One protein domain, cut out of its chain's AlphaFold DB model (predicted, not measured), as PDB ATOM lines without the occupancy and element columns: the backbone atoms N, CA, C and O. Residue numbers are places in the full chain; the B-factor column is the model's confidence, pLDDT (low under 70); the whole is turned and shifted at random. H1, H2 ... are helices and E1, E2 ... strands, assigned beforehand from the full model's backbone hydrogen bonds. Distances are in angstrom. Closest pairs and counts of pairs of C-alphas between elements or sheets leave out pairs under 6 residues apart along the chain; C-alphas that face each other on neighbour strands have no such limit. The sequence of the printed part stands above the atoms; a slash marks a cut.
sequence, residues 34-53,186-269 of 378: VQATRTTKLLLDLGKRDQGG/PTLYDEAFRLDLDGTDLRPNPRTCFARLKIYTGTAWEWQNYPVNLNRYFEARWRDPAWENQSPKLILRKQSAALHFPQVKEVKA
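What this domain is: This is residues 34 to 53 and 186 to 269 of the 378 residues of an uncharacterized protein of Chloroflexi bacterium (UniProt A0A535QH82). A long, twisted ribbon of two antiparallel strands, E1 and E7, is widened along the far side of E7 by the short strands E5 and E6, and a small three-stranded sheet, E2 E3 E4, crosses over one part of it. The two sheets make a sandwich, two sheets partly face to face with their strands crossed at 76 degrees; the short helix H1 covers another part of the larger sheet, and residues 48 to 53 stick out as a free tail. The 104 printed residues include one named helix and seven named strands, in the order E1 E2 E3 E4 H1 E5 E6 E7, and the class is mostly strand. The whole is only just compact, close to loose, with a radius of gyration of the C-alphas of 15.0 A, and only just elongated, spanning 52 by 34 by 24 A.

How they stand to each other: Start at E1, residues 34 to 44, antiparallel to E7, residues 256 to 269, at 162 degrees; N 38 and O 263 are 2.9 A apart, within hydrogen-bond range. On the other side of E7 look for E5, residues 243 to 245, where N 244 and O 264 are 2.7 A apart, and E6, residues 249 to 253, where N 251 and O 258 are 2.8 A apart; both are antiparallel to E7, and the sheet is branched and strongly twisted. Next find the meander, each strand the antiparallel neighbour of the one before: E2, residues 193 to 196, E3, residues 209 to 216, and E4, residues 221 to 228. There N 194 and O 212 are 2.9 A apart, and N 213 and O 224 are 2.9 A apart. The closest C-alphas of E1 and E4, Leu 44 and Val 228, are 5.1 A apart, while E4 and E7 are apart. H1, residues 232 to 239, is on the branched sheet at a height of 8.9 A, only just over E7 alone, slantwise to it at 56 degrees on the local plane; every O i to N i+4 pair in H1 is within hydrogen-bond range.

Where its parts are: Find C-alpha 34 at (22.198, 32.508, -20.498); from there E1 runs 31.5 A to C-alpha 44. E3 measures 21.8 A and E4 21.1 A. E7 begins at C-alpha 256, (41.604, 30.541, 6.913), and runs 38.8 A to C-alpha 269 at (21.719, 30.082, -26.421).

The domain as a whole: The two C-alphas farthest apart, Gly 53 and Ala 269, are 52.4 A apart. Residues 54 to 185 are not printed, and C-alphas 53 and 186 lie 27.0 A apart across this cut. Of the links that are printed whole, E2 to E3 is long, with 12 residues. Look for pLDDT under 70 at residue 34, residues 48 to 53, residues 198 to 208 and residue 269.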
ATOM      1  N   VAL A  34      22.047  33.252 -21.751       67.88
ATOM      2  CA  VAL A  34      22.198  32.508 -20.498       67.88
ATOM      3  C   VAL A  34      23.485  32.986 -19.833       67.88
ATOM      4  O   VAL A  34      24.486  33.219 -20.503       67.88
ATOM      5  N   GLN A  35      23.479  33.151 -18.514       76.81
ATOM      6  CA  GLN A  35      24.648  33.615 -17.772       76.81
ATOM      7  C   GLN A  35      25.377  32.420 -17.145       76.81
ATOM      8  O   GLN A  35      24.819  31.720 -16.298       76.81
ATOM      9  N   ALA A  36      26.626  32.182 -17.549       82.50
ATOM     10  CA  ALA A  36      27.493  31.196 -16.921       82.50
ATOM     11  C   ALA A  36      28.302  31.863 -15.802       82.50
ATOM     12  O   ALA A  36      29.131  32.731 -16.062       82.50
ATOM     13  N   THR A  37      28.099  31.428 -14.558       87.31
ATOM     14  CA  THR A  37      28.815  31.967 -13.390       87.31
ATOM     15  C   THR A  37      29.748  30.914 -12.808       87.31
ATOM     16  O   THR A  37      29.325  29.816 -12.444       87.31
ATOM     17  N   ARG A  38      31.032  31.251 -12.665       88.88
ATOM     18  CA  ARG A  38      32.040  30.414 -12.003       88.88
ATOM     19  C   ARG A  38      32.659  31.184 -10.848       88.88
ATOM     20  O   ARG A  38      33.238  32.242 -11.042       88.88
ATOM     21  N   THR A  39      32.553  30.650  -9.632       90.25
ATOM     22  CA  THR A  39      33.204  31.242  -8.455       90.25
ATOM     23  C   THR A  39      34.504  30.514  -8.155       90.25
ATOM     24  O   THR A  39      34.494  29.313  -7.880       90.25
ATOM     25  N   THR A  40      35.615  31.244  -8.161       90.38
ATOM     26  CA  THR A  40      36.922  30.725  -7.748       90.38
ATOM     27  C   THR A  40      37.195  31.107  -6.300       90.38
ATOM     28  O   THR A  40      36.949  32.238  -5.897       90.38
ATOM     29  N   LYS A  41      37.713  30.166  -5.508       91.88
ATOM     30  CA  LYS A  41      38.200  30.437  -4.151       91.88
ATOM     31  C   LYS A  41      39.692  30.738  -4.222       91.88
ATOM     32  O   LYS A  41      40.470  29.829  -4.490       91.88
ATOM     33  N   LEU A  42      40.071  31.987  -3.984       90.50
ATOM     34  CA  LEU A  42      41.462  32.397  -3.837       90.50
ATOM     35  C   LEU A  42      41.792  32.399  -2.346       90.50
ATOM     36  O   LEU A  42      41.290  33.240  -1.600       90.50
ATOM     37  N   LEU A  43      42.560  31.410  -1.893       90.75
ATOM     38  CA  LEU A  43      42.985  31.334  -0.496       90.75
ATOM     39  C   LEU A  43      44.028  32.416  -0.227       90.75
ATOM     40  O   LEU A  43      44.987  32.539  -0.988       90.75
ATOM     41  N   LEU A  44      43.826  33.173   0.851       89.56
ATOM     42  CA  LEU A  44      44.823  34.109   1.347       89.56
ATOM     43  C   LEU A  44      45.844  33.322   2.170       89.56
ATOM     44  O   LEU A  44      45.469  32.603   3.101       89.56
ATOM     45  N   ASP A  45      47.120  33.452   1.828       85.44
ATOM     46  CA  ASP A  45      48.211  32.880   2.608       85.44
ATOM     47  C   ASP A  45      48.390  33.673   3.909       85.44
ATOM     48  O   ASP A  45      48.833  34.826   3.926       85.44
ATOM     49  N   LEU A  46      48.011  33.020   5.004       83.69
ATOM     50  CA  LEU A  46      48.124  33.507   6.375       83.69
ATOM     51  C   LEU A  46      49.198  32.742   7.163       83.69
ATOM     52  O   LEU A  46      49.247  32.835   8.388       83.69
ATOM     53  N   GLY A  47      50.029  31.951   6.477       72.31
ATOM     54  CA  GLY A  47      51.087  31.161   7.092       72.31
ATOM     55  C   GLY A  47      52.155  32.027   7.764       72.31
ATOM     56  O   GLY A  47      52.336  33.202   7.433       72.31
ATOM     57  N   LYS A  48      52.875  31.431   8.722       65.06
ATOM     58  CA  LYS A  48      54.102  32.022   9.271       65.06
ATOM     59  C   LYS A  48      55.135  32.091   8.147       65.06
ATOM     60  O   LYS A  48      55.290  31.119   7.413       65.06
ATOM     61  N   ARG A  49      55.804  33.231   7.998       60.78
ATOM     62  CA  ARG A  49      56.864  33.421   7.005       60.78
ATOM     63  C   ARG A  49      58.198  33.529   7.724       60.78
ATOM     64  O   ARG A  49      58.271  34.177   8.765       60.78
ATOM     65  N   ASP A  50      59.225  32.920   7.143       51.22
ATOM     66  CA  ASP A  50      60.578  32.882   7.717       51.22
ATOM     67  C   ASP A  50      61.254  34.266   7.716       51.22
ATOM     68  O   ASP A  50      62.188  34.510   8.472       51.22
ATOM     69  N   GLN A  51      60.739  35.206   6.913       49.50
ATOM     70  CA  GLN A  51      61.076  36.629   6.957       49.50
ATOM     71  C   GLN A  51      59.796  37.480   7.015       49.50
ATOM     72  O   GLN A  51      58.824  37.195   6.311       49.50
ATOM     73  N   GLY A  52      59.804  38.543   7.829       51.06
ATOM     74  CA  GLY A  52      58.688  39.496   7.944       51.06
ATOM     75  C   GLY A  52      57.678  39.235   9.071       51.06
ATOM     76  O   GLY A  52      56.596  39.815   9.042       51.06
ATOM     77  N   GLY A  53      58.017  38.403  10.063       46.62
ATOM     78  CA  GLY A  53      57.197  38.181  11.261       46.62
ATOM     79  C   GLY A  53      56.002  37.240  11.054       46.62
ATOM     80  O   GLY A  53      55.656  36.838   9.940       46.62
ATOM     81  N   PRO A 186      31.760  40.447   3.698       88.81
ATOM     82  CA  PRO A 186      31.782  41.683   2.934       88.81
ATOM     83  C   PRO A 186      32.158  41.426   1.474       88.81
ATOM     84  O   PRO A 186      33.081  40.665   1.172       88.81
ATOM     85  N   THR A 187      31.428  42.077   0.571       90.19
ATOM     86  CA  THR A 187      31.810  42.198  -0.838       90.19
ATOM     87  C   THR A 187      32.831  43.326  -0.956       90.19
ATOM     88  O   THR A 187      32.572  44.442  -0.508       90.19
ATOM     89  N   LEU A 188      33.988  43.034  -1.538       89.94
ATOM     90  CA  LEU A 188      35.062  43.993  -1.751       89.94
ATOM     91  C   LEU A 188      34.924  44.580  -3.157       89.94
ATOM     92  O   LEU A 188      35.335  43.963  -4.135       89.94
ATOM     93  N   TYR A 189      34.297  45.747  -3.261       87.38
ATOM     94  CA  TYR A 189      34.224  46.494  -4.520       87.38
ATOM     95  C   TYR A 189      35.596  47.088  -4.893       87.38
ATOM     96  O   TYR A 189      36.524  47.042  -4.090       87.38
ATOM     97  N   ASP A 190      35.717  47.669  -6.086       77.56
ATOM     98  CA  ASP A 190      36.997  48.040  -6.721       77.56
ATOM     99  C   ASP A 190      37.928  48.931  -5.870       77.56
ATOM    100  O   ASP A 190      39.149  48.852  -5.972       77.56
ATOM    101  N   GLU A 191      37.384  49.748  -4.965       84.25
ATOM    102  CA  GLU A 191      38.178  50.589  -4.051       84.25
ATOM    103  C   GLU A 191      38.590  49.894  -2.739       84.25
ATOM    104  O   GLU A 191      39.307  50.470  -1.921       84.25
ATOM    105  N   ALA A 192      38.126  48.667  -2.509       89.06
ATOM    106  CA  ALA A 192      38.437  47.840  -1.342       89.06
ATOM    107  C   ALA A 192      39.376  46.666  -1.674       89.06
ATOM    108  O   ALA A 192      39.879  46.000  -0.763       89.06
ATOM    109  N   PHE A 193      39.605  46.404  -2.961       91.00
ATOM    110  CA  PHE A 193      40.344  45.249  -3.447       91.00
ATOM    111  C   PHE A 193      41.096  45.559  -4.741       91.00
ATOM    112  O   PHE A 193      40.541  46.145  -5.663       91.00
ATOM    113  N   ARG A 194      42.337  45.077  -4.845       88.88
ATOM    114  CA  ARG A 194      43.079  44.992  -6.109       88.88
ATOM    115  C   ARG A 194      43.755  43.633  -6.212       88.88
ATOM    116  O   ARG A 194      44.369  43.186  -5.245       88.88
ATOM    117  N   LEU A 195      43.668  42.996  -7.376       86.31
ATOM    118  CA  LEU A 195      44.432  41.785  -7.669       86.31
ATOM    119  C   LEU A 195      45.638  42.158  -8.516       86.31
ATOM    120  O   LEU A 195      45.470  42.678  -9.615       86.31
ATOM    121  N   ASP A 196      46.830  41.901  -7.998       76.25
ATOM    122  CA  ASP A 196      48.062  42.111  -8.740       76.25
ATOM    123  C   ASP A 196      48.363  40.873  -9.586       76.25
ATOM    124  O   ASP A 196      48.658  39.797  -9.053       76.25
ATOM    125  N   LEU A 197      48.192  41.012 -10.899       70.06
ATOM    126  CA  LEU A 197      48.414  39.952 -11.887       70.06
ATOM    127  C   LEU A 197      49.434  40.348 -12.951       70.06
ATOM    128  O   LEU A 197      49.762  39.521 -13.815       70.06
ATOM    129  N   ASP A 198      49.936  41.582 -12.889       55.47
ATOM    130  CA  ASP A 198      50.850  42.094 -13.891       55.47
ATOM    131  C   ASP A 198      52.198  41.368 -13.789       55.47
ATOM    132  O   ASP A 198      52.629  40.883 -12.740       55.47
ATOM    133  N   GLY A 199      52.805  41.150 -14.954       52.44
ATOM    134  CA  GLY A 199      53.897  40.206 -15.212       52.44
ATOM    135  C   GLY A 199      55.226  40.452 -14.497       52.44
ATOM    136  O   GLY A 199      56.198  39.797 -14.852       52.44
ATOM    137  N   THR A 200      55.307  41.382 -13.547       47.50
ATOM    138  CA  THR A 200      56.574  41.963 -13.079       47.50
ATOM    139  C   THR A 200      57.075  41.479 -11.722       47.50
ATOM    140  O   THR A 200      58.199  41.828 -11.368       47.50
ATOM    141  N   ASP A 201      56.355  40.621 -10.991       45.66
ATOM    142  CA  ASP A 201      56.947  39.976  -9.809       45.66
ATOM    143  C   ASP A 201      57.751  38.731 -10.234       45.66
ATOM    144  O   ASP A 201      57.288  37.585 -10.212       45.66
ATOM    145  N   LEU A 202      58.969  39.006 -10.716       42.03
ATOM    146  CA  LEU A 202      60.035  38.048 -10.998       42.03
ATOM    147  C   LEU A 202      60.472  37.374  -9.689       42.03
ATOM    148  O   LEU A 202      61.472  37.742  -9.079       42.03
ATOM    149  N   ARG A 203      59.745  36.343  -9.260       46.75
ATOM    150  CA  ARG A 203      60.318  35.301  -8.401       46.75
ATOM    151  C   ARG A 203      60.269  33.977  -9.148       46.75
ATOM    152  O   ARG A 203      59.212  33.643  -9.695       46.75
ATOM    153  N   PRO A 204      61.379  33.220  -9.202       45.69
ATOM    154  CA  PRO A 204      61.336  31.883  -9.753       45.69
ATOM    155  C   PRO A 204      60.341  31.066  -8.928       45.69
ATOM    156  O   PRO A 204      60.345  31.108  -7.703       45.69
ATOM    157  N   ASN A 205      59.444  30.419  -9.665       47.69
ATOM    158  CA  ASN A 205      58.526  29.354  -9.284       47.69
ATOM    159  C   ASN A 205      58.491  28.966  -7.778       47.69
ATOM    160  O   ASN A 205      59.487  28.445  -7.274       47.69
ATOM    161  N   PRO A 206      57.343  29.098  -7.080       55.81
ATOM    162  CA  PRO A 206      56.035  29.515  -7.589       55.81
ATOM    163  C   PRO A 206      55.841  31.041  -7.626       55.81
ATOM    164  O   PRO A 206      56.195  31.770  -6.696       55.81
ATOM    165  N   ARG A 207      55.200  31.515  -8.705       60.91
ATOM    166  CA  ARG A 207      54.786  32.914  -8.897       60.91
ATOM    167  C   ARG A 207      53.796  33.300  -7.795       60.91
ATOM    168  O   ARG A 207      52.642  32.876  -7.813       60.91
ATOM    169  N   THR A 208      54.250  34.083  -6.823       64.50
ATOM    170  CA  THR A 208      53.395  34.552  -5.726       64.50
ATOM    171  C   THR A 208      52.612  35.767  -6.210       64.50
ATOM    172  O   THR A 208      53.195  36.820  -6.432       64.50
ATOM    173  N   CYS A 209      51.301  35.622  -6.402       78.62
ATOM    174  CA  CYS A 209      50.420  36.749  -6.715       78.62
ATOM    175  C   CYS A 209      49.918  37.387  -5.416       78.62
ATOM    176  O   CYS A 209      49.852  36.714  -4.385       78.62
ATOM    177  N   PHE A 210      49.524  38.660  -5.451       85.44
ATOM    178  CA  PHE A 210      49.021  39.352  -4.265       85.44
ATOM    179  C   PHE A 210      47.635  39.953  -4.497       85.44
ATOM    180  O   PHE A 210      47.380  40.645  -5.477       85.44
ATOM    181  N   ALA A 211      46.741  39.728  -3.542       89.25
ATOM    182  CA  ALA A 211      45.526  40.498  -3.354       89.25
ATOM    183  C   ALA A 211      45.814  41.642  -2.375       89.25
ATOM    184  O   ALA A 211      46.134  41.399  -1.212       89.25
ATOM    185  N   ARG A 212      45.685  42.893  -2.815       90.88
ATOM    186  CA  ARG A 212      45.760  44.058  -1.926       90.88
ATOM    187  C   ARG A 212      44.366  44.369  -1.421       90.88
ATOM    188  O   ARG A 212      43.455  44.572  -2.223       90.88
ATOM    189  N   LEU A 213      44.195  44.381  -0.107       93.69
ATOM    190  CA  LEU A 213      42.910  44.592   0.550       93.69
ATOM    191  C   LEU A 213      42.970  45.864   1.387       93.69
ATOM    192  O   LEU A 213      43.932  46.045   2.134       93.69
ATOM    193  N   LYS A 214      41.939  46.711   1.307       93.94
ATOM    194  CA  LYS A 214      41.766  47.820   2.251       93.94
ATOM    195  C   LYS A 214      41.085  47.283   3.502       93.94
ATOM    196  O   LYS A 214      39.905  46.943   3.449       93.94
ATOM    197  N   ILE A 215      41.807  47.171   4.603       94.56
ATOM    198  CA  ILE A 215      41.338  46.520   5.828       94.56
ATOM    199  C   ILE A 215      41.481  47.453   7.024       94.56
ATOM    200  O   ILE A 215      42.257  48.401   6.997       94.56
ATOM    201  N   TYR A 216      40.720  47.178   8.071       95.06
ATOM    202  CA  TYR A 216      40.791  47.883   9.337       95.06
ATOM    203  C   TYR A 216      41.750  47.160  10.284       95.06
ATOM    204  O   TYR A 216      41.537  45.990  10.603       95.06
ATOM    205  N   THR A 217      42.792  47.844  10.748       91.50
ATOM    206  CA  THR A 217      43.821  47.278  11.642       91.50
ATOM    207  C   THR A 217      43.382  47.195  13.103       91.50
ATOM    208  O   THR A 217      44.073  46.601  13.922       91.50
ATOM    209  N   GLY A 218      42.228  47.775  13.438       90.81
ATOM    210  CA  GLY A 218      41.797  48.019  14.816       90.81
ATOM    211  C   GLY A 218      41.838  49.505  15.170       90.81
ATOM    212  O   GLY A 218      41.022  49.952  15.976       90.81
ATOM    213  N   THR A 219      42.705  50.270  14.500       91.19
ATOM    214  CA  THR A 219      42.870  51.718  14.687       91.19
ATOM    215  C   THR A 219      42.597  52.514  13.414       91.19
ATOM    216  O   THR A 219      41.938  53.544  13.487       91.19
ATOM    217  N   ALA A 220      43.052  52.035  12.253       93.56
ATOM    218  CA  ALA A 220      42.966  52.764  10.989       93.56
ATOM    219  C   ALA A 220      42.643  51.847   9.801       93.56
ATOM    220  O   ALA A 220      42.717  50.617   9.884       93.56
ATOM    221  N   TRP A 221      42.267  52.457   8.676       94.62
ATOM    222  CA  TRP A 221      42.028  51.757   7.414       94.62
ATOM    223  C   TRP A 221      43.266  51.791   6.525       94.62
ATOM    224  O   TRP A 221      43.610  52.828   5.965       94.62
ATOM    225  N   GLU A 222      43.878  50.632   6.312       93.69
ATOM    226  CA  GLU A 222      45.150  50.498   5.607       93.69
ATOM    227  C   GLU A 222      45.067  49.490   4.462       93.69
ATOM    228  O   GLU A 222      44.269  48.550   4.474       93.69
ATOM    229  N   TRP A 223      45.918  49.674   3.455       92.31
ATOM    230  CA  TRP A 223      46.102  48.684   2.400       92.31
ATOM    231  C   TRP A 223      47.123  47.640   2.833       92.31
ATOM    232  O   TRP A 223      48.258  47.974   3.155       92.31
ATOM    233  N   GLN A 224      46.745  46.365   2.776       90.06
ATOM    234  CA  GLN A 224      47.650  45.259   3.076       90.06
ATOM    235  C   GLN A 224      47.675  44.226   1.955       90.06
ATOM    236  O   GLN A 224      46.652  43.913   1.345       90.06
ATOM    237  N   ASN A 225      48.861  43.666   1.712       87.81
ATOM    238  CA  ASN A 225      49.088  42.666   0.675       87.81
ATOM    239  C   ASN A 225      48.910  41.252   1.229       87.81
ATOM    240  O   ASN A 225      49.585  40.847   2.184       87.81
ATOM    241  N   TYR A 226      48.043  40.486   0.579       87.44
ATOM    242  CA  TYR A 226      47.761  39.093   0.878       87.44
ATOM    243  C   TYR A 226      48.248  38.217  -0.269       87.44
ATOM    244  O   TYR A 226      47.732  38.329  -1.377       87.44
ATOM    245  N   PRO A 227      49.225  37.343  -0.032       85.44
ATOM    246  CA  PRO A 227      49.666  36.389  -1.035       85.44
ATOM    247  C   PRO A 227      48.520  35.431  -1.365       85.44
ATOM    248  O   PRO A 227      47.800  34.987  -0.468       85.44
ATOM    249  N   VAL A 228      48.339  35.127  -2.644       85.00
ATOM    250  CA  VAL A 228      47.289  34.242  -3.141       85.00
ATOM    251  C   VAL A 228      47.850  33.274  -4.171       85.00
ATOM    252  O   VAL A 228      48.645  33.643  -5.036       85.00
ATOM    253  N   ASN A 229      47.374  32.034  -4.102       79.19
ATOM    254  CA  ASN A 229      47.639  31.032  -5.124       79.19
ATOM    255  C   ASN A 229      46.506  31.046  -6.143       79.19
ATOM    256  O   ASN A 229      45.339  30.815  -5.809       79.19
ATOM    257  N   LEU A 230      46.863  31.306  -7.394       80.12
ATOM    258  CA  LEU A 230      45.936  31.244  -8.512       80.12
ATOM    259  C   LEU A 230      45.974  29.851  -9.126       80.12
ATOM    260  O   LEU A 230      46.998  29.173  -9.120       80.12
ATOM    261  N   ASN A 231      44.838  29.410  -9.661       81.81
ATOM    262  CA  ASN A 231      44.809  28.210 -10.486       81.81
ATOM    263  C   ASN A 231      44.742  28.597 -11.966       81.81
ATOM    264  O   ASN A 231      44.162  29.624 -12.325       81.81
ATOM    265  N   ARG A 232      45.256  27.714 -12.831       83.88
ATOM    266  CA  ARG A 232      45.291  27.919 -14.288       83.88
ATOM    267  C   ARG A 232      43.940  28.298 -14.904       83.88
ATOM    268  O   ARG A 232      43.891  29.026 -15.884       83.88
ATOM    269  N   TYR A 233      42.833  27.812 -14.337       86.38
ATOM    270  CA  TYR A 233      41.497  28.080 -14.865       86.38
ATOM    271  C   TYR A 233      41.008  29.487 -14.525       86.38
ATOM    272  O   TYR A 233      40.300  30.096 -15.320       86.38
ATOM    273  N   PHE A 234      41.353  29.991 -13.341       88.88
ATOM    274  CA  PHE A 234      41.081  31.365 -12.948       88.88
ATOM    275  C   PHE A 234      41.857  32.330 -13.831       88.88
ATOM    276  O   PHE A 234      41.256  33.253 -14.367       88.88
ATOM    277  N   GLU A 235      43.147  32.066 -14.047       85.25
ATOM    278  CA  GLU A 235      43.983  32.874 -14.938       85.25
ATOM    279  C   GLU A 235      43.466  32.867 -16.377       85.25
ATOM    280  O   GLU A 235      43.355  33.924 -16.991       85.25
ATOM    281  N   ALA A 236      43.098  31.693 -16.902       87.25
ATOM    282  CA  ALA A 236      42.526  31.581 -18.239       87.25
ATOM    283  C   ALA A 236      41.245  32.418 -18.380       87.25
ATOM    284  O   ALA A 236      41.097  33.148 -19.352       87.25
ATOM    285  N   ARG A 237      40.345  32.366 -17.386       90.81
ATOM    286  CA  ARG A 237      39.139  33.209 -17.370       90.81
ATOM    287  C   ARG A 237      39.456  34.685 -17.169       90.81
ATOM    288  O   ARG A 237      38.774  35.514 -17.739       90.81
ATOM    289  N   TRP A 238      40.472  35.016 -16.378       87.25
ATOM    290  CA  TRP A 238      40.855  36.405 -16.132       87.25
ATOM    291  C   TRP A 238      41.333  37.103 -17.408       87.25
ATOM    292  O   TRP A 238      41.070  38.286 -17.593       87.25
ATOM    293  N   ARG A 239      42.041  36.369 -18.276       85.38
ATOM    294  CA  ARG A 239      42.574  36.879 -19.548       85.38
ATOM    295  C   ARG A 239      41.575  36.811 -20.707       85.38
ATOM    296  O   ARG A 239      41.815  37.451 -21.725       85.38
ATOM    297  N   ASP A 240      40.497  36.035 -20.587       88.88
ATOM    298  CA  ASP A 240      39.460  35.937 -21.622       88.88
ATOM    299  C   ASP A 240      38.489  37.129 -21.488       88.88
ATOM    300  O   ASP A 240      37.734  37.182 -20.514       88.88
ATOM    301  N   PRO A 241      38.452  38.066 -22.459       88.94
ATOM    302  CA  PRO A 241      37.603  39.257 -22.392       88.94
ATOM    303  C   PRO A 241      36.102  38.938 -22.419       88.94
ATOM    304  O   PRO A 241      35.286  39.806 -22.119       88.94
ATOM    305  N   ALA A 242      35.710  37.707 -22.769       90.06
ATOM    306  CA  ALA A 242      34.321  37.272 -22.679       90.06
ATOM    307  C   ALA A 242      33.876  36.967 -21.236       90.06
ATOM    308  O   ALA A 242      32.680  36.781 -21.003       90.06
ATOM    309  N   TRP A 243      34.806  36.878 -20.279       91.81
ATOM    310  CA  TRP A 243      34.493  36.773 -18.857       91.81
ATOM    311  C   TRP A 243      34.590  38.140 -18.181       91.81
ATOM    312  O   TRP A 243      35.626  38.795 -18.172       91.81
ATOM    313  N   GLU A 244      33.509  38.527 -17.526       91.19
ATOM    314  CA  GLU A 244      33.443  39.670 -16.635       91.19
ATOM    315  C   GLU A 244      33.842  39.252 -15.213       91.19
ATOM    316  O   GLU A 244      33.307  38.295 -14.636       91.19
ATOM    317  N   ASN A 245      34.791  39.982 -14.632       89.00
ATOM    318  CA  ASN A 245      35.274  39.773 -13.274       89.00
ATOM    319  C   ASN A 245      34.418  40.589 -12.295       89.00
ATOM    320  O   ASN A 245      34.415  41.814 -12.342       89.00
ATOM    321  N   GLN A 246      33.694  39.914 -11.404       90.69
ATOM    322  CA  GLN A 246      32.821  40.559 -10.421       90.69
ATOM    323  C   GLN A 246      33.555  40.799  -9.094       90.69
ATOM    324  O   GLN A 246      34.526  40.113  -8.770       90.69
ATOM    325  N   SER A 247      33.048  41.726  -8.276       90.81
ATOM    326  CA  SER A 247      33.623  42.033  -6.960       90.81
ATOM    327  C   SER A 247      33.679  40.790  -6.047       90.81
ATOM    328  O   SER A 247      32.649  40.131  -5.838       90.81
ATOM    329  N   PRO A 248      34.846  40.442  -5.470       93.31
ATOM    330  CA  PRO A 248      34.977  39.256  -4.633       93.31
ATOM    331  C   PRO A 248      34.315  39.419  -3.264       93.31
ATOM    332  O   PRO A 248      34.221  40.514  -2.716       93.31
ATOM    333  N   LYS A 249      33.923  38.298  -2.650       94.31
ATOM    334  CA  LYS A 249      33.522  38.257  -1.234       94.31
ATOM    335  C   LYS A 249      34.658  37.759  -0.354       94.31
ATOM    336  O   LYS A 249      35.212  36.695  -0.627       94.31
ATOM    337  N   LEU A 250      34.941  38.471   0.732       94.81
ATOM    338  CA  LEU A 250      35.888  38.031   1.753       94.81
ATOM    339  C   LEU A 250      35.209  37.050   2.713       94.81
ATOM    340  O   LEU A 250      34.320  37.407   3.489       94.81
ATOM    341  N   ILE A 251      35.646  35.798   2.669       94.31
ATOM    342  CA  ILE A 251      35.160  34.724   3.528       94.31
ATOM    343  C   ILE A 251      36.201  34.446   4.604       94.31
ATOM    344  O   ILE A 251      37.274  33.918   4.313       94.31
ATOM    345  N   LEU A 252      35.854  34.751   5.853       91.56
ATOM    346  CA  LEU A 252      36.658  34.385   7.016       91.56
ATOM    347  C   LEU A 252      36.146  33.093   7.639       91.56
ATOM    348  O   LEU A 252      34.944  32.885   7.811       91.56
ATOM    349  N   ARG A 253      37.087  32.224   7.988       87.69
ATOM    350  CA  ARG A 253      36.891  31.027   8.804       87.69
ATOM    351  C   ARG A 253      37.902  31.057   9.944       87.69
ATOM    352  O   ARG A 253      38.893  31.777   9.876       87.69
ATOM    353  N   LYS A 254      37.692  30.205  10.950       81.62
ATOM    354  CA  LYS A 254      38.515  30.141  12.171       81.62
ATOM    355  C   LYS A 254      40.033  30.094  11.913       81.62
ATOM    356  O   LYS A 254      40.786  30.640  12.701       81.62
ATOM    357  N   GLN A 255      40.467  29.433  10.838       80.25
ATOM    358  CA  GLN A 255      41.887  29.215  10.519       80.25
ATOM    359  C   GLN A 255      42.248  29.581   9.069       80.25
ATOM    360  O   GLN A 255      43.311  29.210   8.589       80.25
ATOM    361  N   SER A 256      41.353  30.239   8.327       87.62
ATOM    362  CA  SER A 256      41.604  30.541   6.913       87.62
ATOM    363  C   SER A 256      40.775  31.723   6.435       87.62
ATOM    364  O   SER A 256      39.596  31.816   6.781       87.62
ATOM    365  N   ALA A 257      41.334  32.524   5.537       92.12
ATOM    366  CA  ALA A 257      40.608  33.541   4.793       92.12
ATOM    367  C   ALA A 257      40.668  33.244   3.290       92.12
ATOM    368  O   ALA A 257      41.660  32.719   2.784       92.12
ATOM    369  N   ALA A 258      39.591  33.555   2.576       93.94
ATOM    370  CA  ALA A 258      39.518  33.359   1.136       93.94
ATOM    371  C   ALA A 258      38.723  34.471   0.461       93.94
ATOM    372  O   ALA A 258      37.713  34.933   0.992       93.94
ATOM    373  N   LEU A 259      39.124  34.829  -0.752       93.88
ATOM    374  CA  LEU A 259      38.316  35.633  -1.654       93.88
ATOM    375  C   LEU A 259      37.524  34.698  -2.560       93.88
ATOM    376  O   LEU A 259      38.081  33.900  -3.312       93.88
ATOM    377  N   HIS A 260      36.203  34.773  -2.469       94.19
ATOM    378  CA  HIS A 260      35.308  34.105  -3.400       94.19
ATOM    379  C   HIS A 260      35.067  35.044  -4.577       94.19
ATOM    380  O   HIS A 260      34.318  36.009  -4.447       94.19
ATOM    381  N   PHE A 261      35.726  34.758  -5.696       91.12
ATOM    382  CA  PHE A 261      35.782  35.608  -6.878       91.12
ATOM    383  C   PHE A 261      34.827  35.084  -7.966       91.12
ATOM    384  O   PHE A 261      35.115  34.035  -8.557       91.12
ATOM    385  N   PRO A 262      33.685  35.746  -8.227       92.38
ATOM    386  CA  PRO A 262      32.788  35.366  -9.308       92.38
ATOM    387  C   PRO A 262      33.331  35.875 -10.648       92.38
ATOM    388  O   PRO A 262      33.635  37.051 -10.802       92.38
ATOM    389  N   GLN A 263      33.417  34.983 -11.627       92.25
ATOM    390  CA  GLN A 263      33.676  35.309 -13.025       92.25
ATOM    391  C   GLN A 263      32.440  34.891 -13.810       92.25
ATOM    392  O   GLN A 263      31.938  33.774 -13.635       92.25
ATOM    393  N   VAL A 264      31.923  35.799 -14.622       92.62
ATOM    394  CA  VAL A 264      30.640  35.654 -15.299       92.62
ATOM    395  C   VAL A 264      30.837  35.791 -16.797       92.62
ATOM    396  O   VAL A 264      31.472  36.733 -17.241       92.62
ATOM    397  N   LYS A 265      30.284  34.876 -17.586       91.06
ATOM    398  CA  LYS A 265      30.301  34.949 -19.048       91.06
ATOM    399  C   LYS A 265      28.883  34.877 -19.576       91.06
ATOM    400  O   LYS A 265      28.117  33.986 -19.200       91.06
ATOM    401  N   GLU A 266      28.533  35.813 -20.448       87.44
ATOM    402  CA  GLU A 266      27.299  35.713 -21.215       87.44
ATOM    403  C   GLU A 266      27.465  34.642 -22.296       87.44
ATOM    404  O   GLU A 266      28.401  34.667 -23.094       87.44
ATOM    405  N   VAL A 267      26.548  33.682 -22.308       81.38
ATOM    406  CA  VAL A 267      26.490  32.593 -23.278       81.38
ATOM    407  C   VAL A 267      25.236  32.788 -24.117       81.38
ATOM    408  O   VAL A 267      24.123  32.885 -23.597       81.38
ATOM    409  N   LYS A 268      25.402  32.866 -25.434       75.50
ATOM    410  CA  LYS A 268      24.268  32.939 -26.355       75.50
ATOM    411  C   LYS A 268      23.691  31.532 -26.498       75.50
ATOM    412  O   LYS A 268      24.397  30.640 -26.931       75.50
ATOM    413  N   ALA A 269      22.419  31.339 -26.165       64.38
ATOM    414  CA  ALA A 269      21.719  30.082 -26.421       64.38
ATOM    415  C   ALA A 269      20.466  30.350 -27.268       64.38
ATOM    416  O   ALA A 269      19.804  31.377 -27.103       64.38
TER     417      ALA A 269